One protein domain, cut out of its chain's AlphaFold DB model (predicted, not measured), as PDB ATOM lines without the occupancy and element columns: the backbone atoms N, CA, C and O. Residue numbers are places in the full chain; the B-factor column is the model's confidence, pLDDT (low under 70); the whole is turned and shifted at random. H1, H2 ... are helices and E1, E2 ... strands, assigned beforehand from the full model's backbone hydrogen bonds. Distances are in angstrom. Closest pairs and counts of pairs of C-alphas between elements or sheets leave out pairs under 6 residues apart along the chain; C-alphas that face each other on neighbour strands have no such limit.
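Overview. This is residues 4 to 88 of the 89 residues of an uncharacterized protein of Syntrophotalea acetylenivorans (UniProt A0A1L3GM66). A small twisted sheet of four short strands, E2, E1, E5 and E6, is extended at one end by the strand hairpin E3 and E4, with H3 packed on that hairpin and H1 at the opposite end of the long axis. H2, the longest helix, runs past the sheet and only grazes it. The 85 printed residues hold E1, H1, E2, E3, E4, H2, E5, H3 and E6 in chain order; the class is mixed, helices and strands. The sheet, in order E2, E1, E5, E6, is mixed; the whole is compact, with a radius of gyration of the C-alphas of 12.1 A and spans of 37 by 26 by 21 A.

Along the chain. E1, residues 4 to 6, begins at C-alpha 4 (-32.874, 37.267, -10.693). H1 is residues 10 to 15 and E2 residues 21 to 23. E3, residues 25 to 32, is 13.5 A long and bends by 102 degrees at residue 29; E4, residues 37 to 41, is 13.1 A. H2, residues 50 to 60, is 15.0 A. E5 is residues 63 to 66, H3, residues 69 to 76, is 10.5 A, and E6, residues 85 to 87, ends at C-alpha 87 (-43.612, 36.746, -11.050).

Arrangement. E1 is antiparallel to E2, with N 5 and O 22 2.8 A apart, and to E5, with N 6 and O 63 2.8 A apart. E5 and E6 are parallel, with N 86 and O 64 2.8 A apart; with H3 between them they form a strand-helix-strand unit, two parallel neighbours joined through a helix, its crossover right-handed. In the antiparallel hairpin E3 and E4, N 25 and O 41 are 2.9 A apart. The closest C-alphas of E4 and H3, Val 39 and Gly 75, are 5.2 A apart. H1 and H2 are close but not clearly touching, Lys 12 and Cys 60 having the closest C-alphas at 5.9 A. In H1, H2 and H3 every O i to N i+4 pair is within hydrogen-bond range.

Size, cuts and confidence. The C-alphas farthest apart, of Glu 11 and Ser 34, are 37.8 A apart. The printed part has no cut and no long link. Residues 32 to 35 have pLDDT under 70.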
ATOM      1  N   ARG A   4     -33.868  37.611  -9.673       95.44
ATOM      2  CA  ARG A   4     -32.874  37.267 -10.693       95.44
ATOM      3  C   ARG A   4     -33.033  38.154 -11.917       95.44
ATOM      4  O   ARG A   4     -34.145  38.298 -12.413       95.44
ATOM      5  N   LEU A   5     -31.930  38.698 -12.417       96.06
ATOM      6  CA  LEU A   5     -31.834  39.310 -13.739       96.06
ATOM      7  C   LEU A   5     -31.357  38.251 -14.735       96.06
ATOM      8  O   LEU A   5     -30.298  37.652 -14.553       96.06
ATOM      9  N   ILE A   6     -32.122  38.045 -15.796       96.88
ATOM     10  CA  ILE A   6     -31.866  37.048 -16.829       96.88
ATOM     11  C   ILE A   6     -31.602  37.756 -18.149       96.88
ATOM     12  O   ILE A   6     -32.389  38.600 -18.570       96.88
ATOM     13  N   ILE A   7     -30.510  37.382 -18.804       96.12
ATOM     14  CA  ILE A   7     -30.133  37.796 -20.152       96.12
ATOM     15  C   ILE A   7     -29.862  36.501 -20.920       96.12
ATOM     16  O   ILE A   7     -28.803  35.897 -20.771       96.12
ATOM     17  N   ASP A   8     -30.841  36.040 -21.704       92.94
ATOM     18  CA  ASP A   8     -30.761  34.728 -22.370       92.94
ATOM     19  C   ASP A   8     -29.625  34.677 -23.427       92.94
ATOM     20  O   ASP A   8     -29.100  33.607 -23.736       92.94
ATOM     21  N   ASP A   9     -29.206  35.835 -23.951       93.25
ATOM     22  CA  ASP A   9     -28.061  35.980 -24.856       93.25
ATOM     23  C   ASP A   9     -26.735  36.073 -24.075       93.25
ATOM     24  O   ASP A   9     -26.390  37.108 -23.493       93.25
ATOM     25  N   ALA A  10     -25.967  34.980 -24.087       93.00
ATOM     26  CA  ALA A  10     -24.698  34.877 -23.370       93.00
ATOM     27  C   ALA A  10     -23.616  35.853 -23.868       93.00
ATOM     28  O   ALA A  10     -22.762  36.264 -23.078       93.00
ATOM     29  N   GLU A  11     -23.623  36.233 -25.151       93.81
ATOM     30  CA  GLU A  11     -22.645  37.196 -25.667       93.81
ATOM     31  C   GLU A  11     -22.944  38.593 -25.125       93.81
ATOM     32  O   GLU A  11     -22.045  39.234 -24.575       93.81
ATOM     33  N   LYS A  12     -24.213  39.012 -25.168       93.19
ATOM     34  CA  LYS A  12     -24.648  40.308 -24.628       93.19
ATOM     35  C   LYS A  12     -24.488  40.413 -23.115       93.19
ATOM     36  O   LYS A  12     -24.106  41.470 -22.616       93.19
ATOM     37  N   ALA A  13     -24.758  39.331 -22.382       91.94
ATOM     38  CA  ALA A  13     -24.515  39.281 -20.943       91.94
ATOM     39  C   ALA A  13     -23.032  39.546 -20.632       91.94
ATOM     40  O   ALA A  13     -22.696  40.450 -19.863       91.94
ATOM     41  N   ARG A  14     -22.133  38.835 -21.325       92.38
ATOM     42  CA  ARG A  14     -20.683  38.969 -21.149       92.38
ATOM     43  C   ARG A  14     -20.164  40.362 -21.515       92.38
ATOM     44  O   ARG A  14     -19.294  40.873 -20.816       92.38
ATOM     45  N   GLU A  15     -20.688  40.993 -22.567       92.62
ATOM     46  CA  GLU A  15     -20.343  42.380 -22.936       92.62
ATOM     47  C   GLU A  15     -20.661  43.394 -21.825       92.62
ATOM     48  O   GLU A  15     -20.035  44.452 -21.754       92.62
ATOM     49  N   ARG A  16     -21.597  43.057 -20.931       87.31
ATOM     50  CA  ARG A  16     -21.976  43.855 -19.758       87.31
ATOM     51  C   ARG A  16     -21.308  43.402 -18.463       87.31
ATOM     52  O   ARG A  16     -21.600  43.974 -17.420       87.31
ATOM     53  N   GLY A  17     -20.422  42.407 -18.517       90.25
ATOM     54  CA  GLY A  17     -19.806  41.823 -17.323       90.25
ATOM     55  C   GLY A  17     -20.788  41.027 -16.460       90.25
ATOM     56  O   GLY A  17     -20.557  40.878 -15.265       90.25
ATOM     57  N   LEU A  18     -21.879  40.536 -17.053       92.31
ATOM     58  CA  LEU A  18     -22.932  39.773 -16.388       92.31
ATOM     59  C   LEU A  18     -22.946  38.320 -16.878       92.31
ATOM     60  O   LEU A  18     -22.467  37.997 -17.968       92.31
ATOM     61  N   GLU A  19     -23.540  37.443 -16.078       94.06
ATOM     62  CA  GLU A  19     -23.873  36.078 -16.480       94.06
ATOM     63  C   GLU A  19     -25.245  36.036 -17.173       94.06
ATOM     64  O   GLU A  19     -25.972  37.029 -17.215       94.06
ATOM     65  N   THR A  20     -25.639  34.890 -17.730       95.69
ATOM     66  CA  THR A  20     -26.990  34.745 -18.302       95.69
ATOM     67  C   THR A  20     -28.077  34.794 -17.231       95.69
ATOM     68  O   THR A  20     -29.205  35.191 -17.509       95.69
ATOM     69  N   VAL A  21     -27.739  34.426 -15.993       95.81
ATOM     70  CA  VAL A  21     -28.604  34.525 -14.818       95.81
ATOM     71  C   VAL A  21     -27.795  35.156 -13.697       95.81
ATOM     72  O   VAL A  21     -26.774  34.616 -13.294       95.81
ATOM     73  N   ASN A  22     -28.260  36.286 -13.179       94.69
ATOM     74  CA  ASN A  22     -27.588  37.030 -12.121       94.69
ATOM     75  C   ASN A  22     -28.544  37.177 -10.947       94.69
ATOM     76  O   ASN A  22     -29.636  37.728 -11.101       94.69
ATOM     77  N   GLU A  23     -28.143  36.712  -9.769       94.00
ATOM     78  CA  GLU A  23     -28.883  37.019  -8.548       94.00
ATOM     79  C   GLU A  23     -28.678  38.489  -8.183       94.00
ATOM     80  O   GLU A  23     -27.552  38.985  -8.148       94.00
ATOM     81  N   LEU A  24     -29.779  39.196  -7.935       92.31
ATOM     82  CA  LEU A  24     -29.724  40.584  -7.498       92.31
ATOM     83  C   LEU A  24     -29.606  40.629  -5.980       92.31
ATOM     84  O   LEU A  24     -30.410  40.038  -5.253       92.31
ATOM     85  N   HIS A  25     -28.625  41.379  -5.492       90.38
ATOM     86  CA  HIS A  25     -28.434  41.566  -4.067       90.38
ATOM     87  C   HIS A  25     -29.444  42.587  -3.533       90.38
ATOM     88  O   HIS A  25     -29.504  43.729  -3.981       90.38
ATOM     89  N   ASN A  26     -30.248  42.159  -2.562       88.75
ATOM     90  CA  ASN A  26     -31.166  43.006  -1.811       88.75
ATOM     91  C   ASN A  26     -30.418  43.692  -0.659       88.75
ATOM     92  O   ASN A  26     -30.218  43.078   0.391       88.75
ATOM     93  N   ASN A  27     -30.018  44.949  -0.841       87.56
ATOM     94  CA  ASN A  27     -29.228  45.665   0.151       87.56
ATOM     95  C   ASN A  27     -30.118  46.519   1.059       87.56
ATOM     96  O   ASN A  27     -30.507  47.634   0.722       87.56
ATOM     97  N   GLU A  28     -30.416  45.994   2.248       83.25
ATOM     98  CA  GLU A  28     -31.289  46.654   3.231       83.25
ATOM     99  C   GLU A  28     -30.585  47.755   4.036       83.25
ATOM    100  O   GLU A  28     -31.242  48.519   4.741       83.25
ATOM    101  N   SER A  29     -29.260  47.885   3.900       81.81
ATOM    102  CA  SER A  29     -28.497  48.971   4.530       81.81
ATOM    103  C   SER A  29     -28.660  50.306   3.795       81.81
ATOM    104  O   SER A  29     -28.410  51.360   4.379       81.81
ATOM    105  N   PHE A  30     -29.090  50.275   2.529       75.62
ATOM    106  CA  PHE A  30     -29.332  51.456   1.703       75.62
ATOM    107  C   PHE A  30     -30.768  51.429   1.180       75.62
ATOM    108  O   PHE A  30     -31.212  50.445   0.594       75.62
ATOM    109  N   CYS A  31     -31.512  52.511   1.401       75.12
ATOM    110  CA  CYS A  31     -32.923  52.573   1.032       75.12
ATOM    111  C   CYS A  31     -33.141  53.355  -0.271       75.12
ATOM    112  O   CYS A  31     -32.666  54.483  -0.418       75.12
ATOM    113  N   ALA A  32     -33.925  52.784  -1.184       67.62
ATOM    114  CA  ALA A  32     -34.537  53.460  -2.314       67.62
ATOM    115  C   ALA A  32     -35.616  54.433  -1.798       67.62
ATOM    116  O   ALA A  32     -36.780  54.087  -1.582       67.62
ATOM    117  N   GLY A  33     -35.209  55.678  -1.550       65.06
ATOM    118  CA  GLY A  33     -36.102  56.762  -1.141       65.06
ATOM    119  C   GLY A  33     -36.519  56.748   0.336       65.06
ATOM    120  O   GLY A  33     -36.052  55.958   1.154       65.06
ATOM    121  N   SER A  34     -37.415  57.671   0.695       65.62
ATOM    122  CA  SER A  34     -37.827  57.938   2.085       65.62
ATOM    123  C   SER A  34     -38.728  56.867   2.706       65.62
ATOM    124  O   SER A  34     -38.981  56.907   3.908       65.62
ATOM    125  N   ALA A  35     -39.220  55.919   1.907       66.88
ATOM    126  CA  ALA A  35     -40.131  54.866   2.349       66.88
ATOM    127  C   ALA A  35     -39.417  53.621   2.912       66.88
ATOM    128  O   ALA A  35     -40.089  52.704   3.378       66.88
ATOM    129  N   GLY A  36     -38.079  53.583   2.894       71.69
ATOM    130  CA  GLY A  36     -37.301  52.515   3.533       71.69
ATOM    131  C   GLY A  36     -37.250  51.194   2.757       71.69
ATOM    132  O   GLY A  36     -36.895  50.167   3.332       71.69
ATOM    133  N   TYR A  37     -37.618  51.189   1.472       81.38
ATOM    134  CA  TYR A  37     -37.459  50.003   0.628       81.38
ATOM    135  C   TYR A  37     -35.988  49.816   0.269       81.38
ATOM    136  O   TYR A  37     -35.316  50.810   0.022       81.38
ATOM    137  N   PRO A  38     -35.467  48.585   0.233       82.81
ATOM    138  CA  PRO A  38     -34.059  48.354  -0.067       82.81
ATOM    139  C   PRO A  38     -33.729  48.648  -1.530       82.81
ATOM    140  O   PRO A  38     -34.593  48.547  -2.403       82.81
ATOM    141  N   VAL A  39     -32.466  48.980  -1.790       88.62
ATOM    142  CA  VAL A  39     -31.930  49.026  -3.155       88.62
ATOM    143  C   VAL A  39     -31.555  47.623  -3.625       88.62
ATOM    144  O   VAL A  39     -31.172  46.760  -2.830       88.62
ATOM    145  N   PHE A  40     -31.621  47.408  -4.936       91.56
ATOM    146  CA  PHE A  40     -31.139  46.182  -5.561       91.56
ATOM    147  C   PHE A  40     -29.833  46.445  -6.292       91.56
ATOM    148  O   PHE A  40     -29.676  47.489  -6.923       91.56
ATOM    149  N   GLN A  41     -28.897  45.508  -6.197       91.88
ATOM    150  CA  GLN A  41     -27.589  45.611  -6.833       91.88
ATOM    151  C   GLN A  41     -27.336  44.414  -7.747       91.88
ATOM    152  O   GLN A  41     -27.750  43.291  -7.454       91.88
ATOM    153  N   LEU A  42     -26.643  44.677  -8.847       91.25
ATOM    154  CA  LEU A  42     -26.028  43.672  -9.703       91.25
ATOM    155  C   LEU A  42     -24.856  42.982  -8.969       91.25
ATOM    156  O   LEU A  42     -24.409  43.479  -7.929       91.25
ATOM    157  N   PRO A  43     -24.328  41.856  -9.491       87.00
ATOM    158  CA  PRO A  43     -23.183  41.165  -8.888       87.00
ATOM    159  C   PRO A  43     -21.921  42.028  -8.737       87.00
ATOM    160  O   PRO A  43     -21.091  41.753  -7.876       87.00
ATOM    161  N   ASP A  44     -21.781  43.078  -9.549       86.81
ATOM    162  CA  ASP A  44     -20.695  44.065  -9.497       86.81
ATOM    163  C   ASP A  44     -20.969  45.231  -8.524       86.81
ATOM    164  O   ASP A  44     -20.294  46.258  -8.573       86.81
ATOM    165  N   GLU A  45     -21.974  45.091  -7.654       84.44
ATOM    166  CA  GLU A  45     -22.451  46.093  -6.689       84.44
ATOM    167  C   GLU A  45     -23.088  47.346  -7.315       84.44
ATOM    168  O   GLU A  45     -23.543  48.241  -6.587       84.44
ATOM    169  N   LYS A  46     -23.207  47.423  -8.646       88.81
ATOM    170  CA  LYS A  46     -23.901  48.532  -9.300       88.81
ATOM    171  C   LYS A  46     -25.387  48.492  -8.951       88.81
ATOM    172  O   LYS A  46     -26.034  47.450  -9.041       88.81
ATOM    173  N   MET A  47     -25.947  49.640  -8.568       90.19
ATOM    174  CA  MET A  47     -27.383  49.751  -8.306       90.19
ATOM    175  C   MET A  47     -28.190  49.471  -9.577       90.19
ATOM    176  O   MET A  47     -27.867  49.972 -10.655       90.19
ATOM    177  N   LEU A  48     -29.261  48.700  -9.424       92.19
ATOM    178  CA  LEU A  48     -30.246  48.445 -10.459       92.19
ATOM    179  C   LEU A  48     -31.471  49.328 -10.212       92.19
ATOM    180  O   LEU A  48     -32.325  49.016  -9.385       92.19
ATOM    181  N   ASP A  49     -31.545  50.436 -10.942       90.88
ATOM    182  CA  ASP A  49     -32.695  51.339 -10.972       90.88
ATOM    183  C   ASP A  49     -33.546  51.134 -12.238       90.88
ATOM    184  O   ASP A  49     -33.242  50.309 -13.108       90.88
ATOM    185  N   CYS A  50     -34.658  51.868 -12.335       92.44
ATOM    186  CA  CYS A  50     -35.597  51.732 -13.446       92.44
ATOM    187  C   CYS A  50     -34.958  52.030 -14.806       92.44
ATOM    188  O   CYS A  50     -35.313  51.390 -15.797       92.44
ATOM    189  N   GLN A  51     -34.014  52.972 -14.862       93.69
ATOM    190  CA  GLN A  51     -33.319  53.326 -16.090       93.69
ATOM    191  C   GLN A  51     -32.382  52.194 -16.511       93.69
ATOM    192  O   GLN A  51     -32.491  51.699 -17.629       93.69
ATOM    193  N   THR A  52     -31.534  51.732 -15.593       92.94
ATOM    194  CA  THR A  52     -30.574  50.651 -15.833       92.94
ATOM    195  C   THR A  52     -31.289  49.373 -16.266       92.94
ATOM    196  O   THR A  52     -30.859  48.714 -17.210       92.94
ATOM    197  N   PHE A  53     -32.411  49.027 -15.624       95.12
ATOM    198  CA  PHE A  53     -33.192  47.861 -16.029       95.12
ATOM    199  C   PHE A  53     -33.751  48.002 -17.451       95.12
ATOM    200  O   PHE A  53     -33.644  47.065 -18.240       95.12
ATOM    201  N   ARG A  54     -34.316  49.162 -17.807       96.31
ATOM    202  CA  ARG A  54     -34.866  49.391 -19.152       96.31
ATOM    203  C   ARG A  54     -33.790  49.373 -20.232       96.31
ATOM    204  O   ARG A  54     -34.020  48.775 -21.273       96.31
ATOM    205  N   GLU A  55     -32.619  49.944 -19.964       94.75
ATOM    206  CA  GLU A  55     -31.461  49.867 -20.864       94.75
ATOM    207  C   GLU A  55     -31.056  48.405 -21.105       94.75
ATOM    208  O   GLU A  55     -30.983  47.957 -22.247       94.75
ATOM    209  N   LEU A  56     -30.899  47.614 -20.037       93.88
ATOM    210  CA  LEU A  56     -30.586  46.186 -20.148       93.88
ATOM    211  C   LEU A  56     -31.688  45.403 -20.881       93.88
ATOM    212  O   LEU A  56     -31.391  44.506 -21.673       93.88
ATOM    213  N   ARG A  57     -32.963  45.731 -20.654       95.62
ATOM    214  CA  ARG A  57     -34.086  45.105 -21.361       95.62
ATOM    215  C   ARG A  57     -34.040  45.409 -22.853       95.62
ATOM    216  O   ARG A  57     -34.126  44.488 -23.661       95.62
ATOM    217  N   ASP A  58     -33.919  46.677 -23.215       94.88
ATOM    218  CA  ASP A  58     -34.054  47.121 -24.601       94.88
ATOM    219  C   ASP A  58     -32.820  46.723 -25.436       94.88
ATOM    220  O   ASP A  58     -32.949  46.359 -26.606       94.88
ATOM    221  N   GLU A  59     -31.628  46.711 -24.834       93.31
ATOM    222  CA  GLU A  59     -30.374  46.375 -25.520       93.31
ATOM    223  C   GLU A  59     -30.073  44.867 -25.496       93.31
ATOM    224  O   GLU A  59     -29.647  44.282 -26.504       93.31
ATOM    225  N   CYS A  60     -30.309  44.217 -24.353       92.81
ATOM    226  CA  CYS A  60     -29.912  42.829 -24.106       92.81
ATOM    227  C   CYS A  60     -31.082  41.843 -24.048       92.81
ATOM    228  O   CYS A  60     -30.843  40.642 -23.979       92.81
ATOM    229  N   GLY A  61     -32.333  42.307 -24.112       92.94
ATOM    230  CA  GLY A  61     -33.498  41.446 -23.904       92.94
ATOM    231  C   GLY A  61     -33.632  40.983 -22.453       92.94
ATOM    232  O   GLY A  61     -34.199  39.922 -22.202       92.94
ATOM    233  N   ALA A  62     -33.070  41.740 -21.504       95.56
ATOM    234  CA  ALA A  62     -33.065  41.359 -20.102       95.56
ATOM    235  C   ALA A  62     -34.481  41.253 -19.509       95.56
ATOM    236  O   ALA A  62     -35.363  42.062 -19.805       95.56
ATOM    237  N   ARG A  63     -34.675  40.288 -18.610       96.56
ATOM    238  CA  ARG A  63     -35.906  40.084 -17.838       96.56
ATOM    239  C   ARG A  63     -35.596  39.862 -16.362       96.56
ATOM    240  O   ARG A  63     -34.540  39.341 -16.029       96.56
ATOM    241  N   ILE A  64     -36.501  40.256 -15.476       96.38
ATOM    242  CA  ILE A  64     -36.401  40.008 -14.038       96.38
ATOM    243  C   ILE A  64     -37.417  38.944 -13.640       96.38
ATOM    244  O   ILE A  64     -38.601  39.065 -13.953       96.38
ATOM    245  N   GLU A  65     -36.966  37.935 -12.906       95.62
ATOM    246  CA  GLU A  65     -37.824  36.975 -12.212       95.62
ATOM    247  C   GLU A  65     -37.835  37.277 -10.713       95.62
ATOM    248  O   GLU A  65     -36.777  37.453 -10.099       95.62
ATOM    249  N   THR A  66     -39.025  37.336 -10.111       94.50
ATOM    250  CA  THR A  66     -39.172  37.581  -8.672       94.50
ATOM    251  C   THR A  66     -40.354  36.849  -8.045       94.50
ATOM    252  O   THR A  66     -41.400  36.713  -8.668       94.50
ATOM    253  N   ASP A  67     -40.217  36.439  -6.784       94.44
ATOM    254  CA  ASP A  67     -41.328  35.961  -5.943       94.44
ATOM    255  C   ASP A  67     -42.023  37.107  -5.169       94.44
ATOM    256  O   ASP A  67     -42.997  36.894  -4.448       94.44
ATOM    257  N   ASN A  68     -41.540  38.354  -5.297       92.56
ATOM    258  CA  ASN A  68     -42.069  39.514  -4.580       92.56
ATOM    259  C   ASN A  68     -42.057  40.787  -5.438       92.56
ATOM    260  O   ASN A  68     -41.223  41.685  -5.281       92.56
ATOM    261  N   ILE A  69     -43.059  40.900  -6.311       92.19
ATOM    262  CA  ILE A  69     -43.192  42.037  -7.228       92.19
ATOM    263  C   ILE A  69     -43.314  43.388  -6.516       92.19
ATOM    264  O   ILE A  69     -42.775  44.382  -6.988       92.19
ATOM    265  N   SER A  70     -43.982  43.447  -5.361       90.38
ATOM    266  CA  SER A  70     -44.150  44.701  -4.623       90.38
ATOM    267  C   SER A  70     -42.812  45.252  -4.137       90.38
ATOM    268  O   SER A  70     -42.547  46.439  -4.318       90.38
ATOM    269  N   LYS A  71     -41.958  44.397  -3.559       89.06
ATOM    270  CA  LYS A  71     -40.630  44.807  -3.085       89.06
ATOM    271  C   LYS A  71     -39.734  45.215  -4.260       89.06
ATOM    272  O   LYS A  71     -39.050  46.228  -4.157       89.06
ATOM    273  N   LEU A  72     -39.814  44.498  -5.386       91.19
ATOM    274  CA  LEU A  72     -39.103  44.839  -6.621       91.19
ATOM    275  C   LEU A  72     -39.481  46.228  -7.154       91.19
ATOM    276  O   LEU A  72     -38.616  47.087  -7.324       91.19
ATOM    277  N   CYS A  73     -40.775  46.452  -7.397       90.94
ATOM    278  CA  CYS A  73     -41.290  47.695  -7.968       90.94
ATOM    279  C   CYS A  73     -40.888  48.917  -7.141       90.94
ATOM    280  O   CYS A  73     -40.501  49.941  -7.699       90.94
ATOM    281  N   LEU A  74     -40.948  48.794  -5.815       89.50
ATOM    282  CA  LEU A  74     -40.631  49.882  -4.895       89.50
ATOM    283  C   LEU A  74     -39.123  50.124  -4.757       89.50
ATOM    284  O   LEU A  74     -38.726  51.273  -4.599       89.50
ATOM    285  N   GLY A  75     -38.289  49.083  -4.851       89.56
ATOM    286  CA  GLY A  75     -36.831  49.232  -4.770       89.56
ATOM    287  C   GLY A  75     -36.165  49.700  -6.070       89.56
ATOM    288  O   GLY A  75     -35.194  50.446  -6.011       89.56
ATOM    289  N   ILE A  76     -36.694  49.319  -7.242       91.00
ATOM    290  CA  ILE A  76     -36.162  49.744  -8.559       91.00
ATOM    291  C   ILE A  76     -36.867  51.008  -9.083       91.00
ATOM    292  O   ILE A  76     -36.293  51.767  -9.863       91.00
ATOM    293  N   GLY A  77     -38.110  51.262  -8.662       89.81
ATOM    294  CA  GLY A  77     -38.911  52.395  -9.138       89.81
ATOM    295  C   GLY A  77     -39.624  52.126 -10.468       89.81
ATOM    296  O   GLY A  77     -39.671  53.001 -11.332       89.81
ATOM    297  N   ILE A  78     -40.168  50.919 -10.643       91.19
ATOM    298  CA  ILE A  78     -40.928  50.497 -11.835       91.19
ATOM    299  C   ILE A  78     -42.388  50.172 -11.476       91.19
ATOM    300  O   ILE A  78     -42.659  49.745 -10.352       91.19
ATOM    301  N   PRO A  79     -43.351  50.361 -12.396       92.88
ATOM    302  CA  PRO A  79     -44.733  49.947 -12.186       92.88
ATOM    303  C   PRO A  79     -44.868  48.414 -12.137       92.88
ATOM    304  O   PRO A  79     -43.983  47.670 -12.555       92.88
ATOM    305  N   ARG A  80     -45.999  47.929 -11.609       90.56
ATOM    306  CA  ARG A  80     -46.264  46.488 -11.431       90.56
ATOM    307  C   ARG A  80     -46.404  45.727 -12.753       90.56
ATOM    308  O   ARG A  80     -46.210  44.521 -12.787       90.56
ATOM    309  N   ASP A  81     -46.766  46.416 -13.819       91.75
ATOM    310  CA  ASP A  81     -46.931  45.898 -15.174       91.75
ATOM    311  C   ASP A  81     -45.733  46.230 -16.083       91.75
ATOM    312  O   ASP A  81     -45.856  46.172 -17.305       91.75
ATOM    313  N   GLU A  82     -44.567  46.568 -15.509       95.00
ATOM    314  CA  GLU A  82     -43.351  46.847 -16.282       95.00
ATOM    315  C   GLU A  82     -42.986  45.647 -17.187       95.00
ATOM    316  O   GLU A  82     -42.812  44.522 -16.700       95.00
ATOM    317  N   PRO A  83     -42.820  45.863 -18.507       94.38
ATOM    318  CA  PRO A  83     -42.412  44.809 -19.425       94.38
ATOM    319  C   PRO A  83     -41.056  44.218 -19.043       94.38
ATOM    320  O   PRO A  83     -40.112  44.952 -18.745       94.38
ATOM    321  N   GLY A  84     -40.951  42.891 -19.129       93.31
ATOM    322  CA  GLY A  84     -39.743  42.157 -18.758       93.31
ATOM    323  C   GLY A  84     -39.696  41.743 -17.286       93.31
ATOM    324  O   GLY A  84     -38.698  41.168 -16.879       93.31
ATOM    325  N   VAL A  85     -40.745  41.977 -16.490       95.44
ATOM    326  CA  VAL A  85     -40.858  41.440 -15.123       95.44
ATOM    327  C   VAL A  85     -41.796  40.232 -15.109       95.44
ATOM    328  O   VAL A  85     -42.926  40.305 -15.582       95.44
ATOM    329  N   THR A  86     -41.333  39.115 -14.551       93.62
ATOM    330  CA  THR A  86     -42.108  37.879 -14.376       93.62
ATOM    331  C   THR A  86     -42.189  37.529 -12.895       93.62
ATOM    332  O   THR A  86     -41.172  37.507 -12.199       93.62
ATOM    333  N   VAL A  87     -43.401  37.251 -12.411       92.88
ATOM    334  CA  VAL A  87     -43.612  36.746 -11.050       92.88
ATOM    335  C   VAL A  87     -43.562  35.227 -11.073       92.88
ATOM    336  O   VAL A  87     -44.209  34.616 -11.922       92.88
ATOM    337  N   ILE A  88     -42.800  34.640 -10.158       91.62
ATOM    338  CA  ILE A  88     -42.675  33.192  -9.992       91.62
ATOM    339  C   ILE A  88     -43.180  32.778  -8.604       91.62
ATOM    340  O   ILE A  88     -43.119  33.581  -7.671       91.62
TER     341      ILE A  88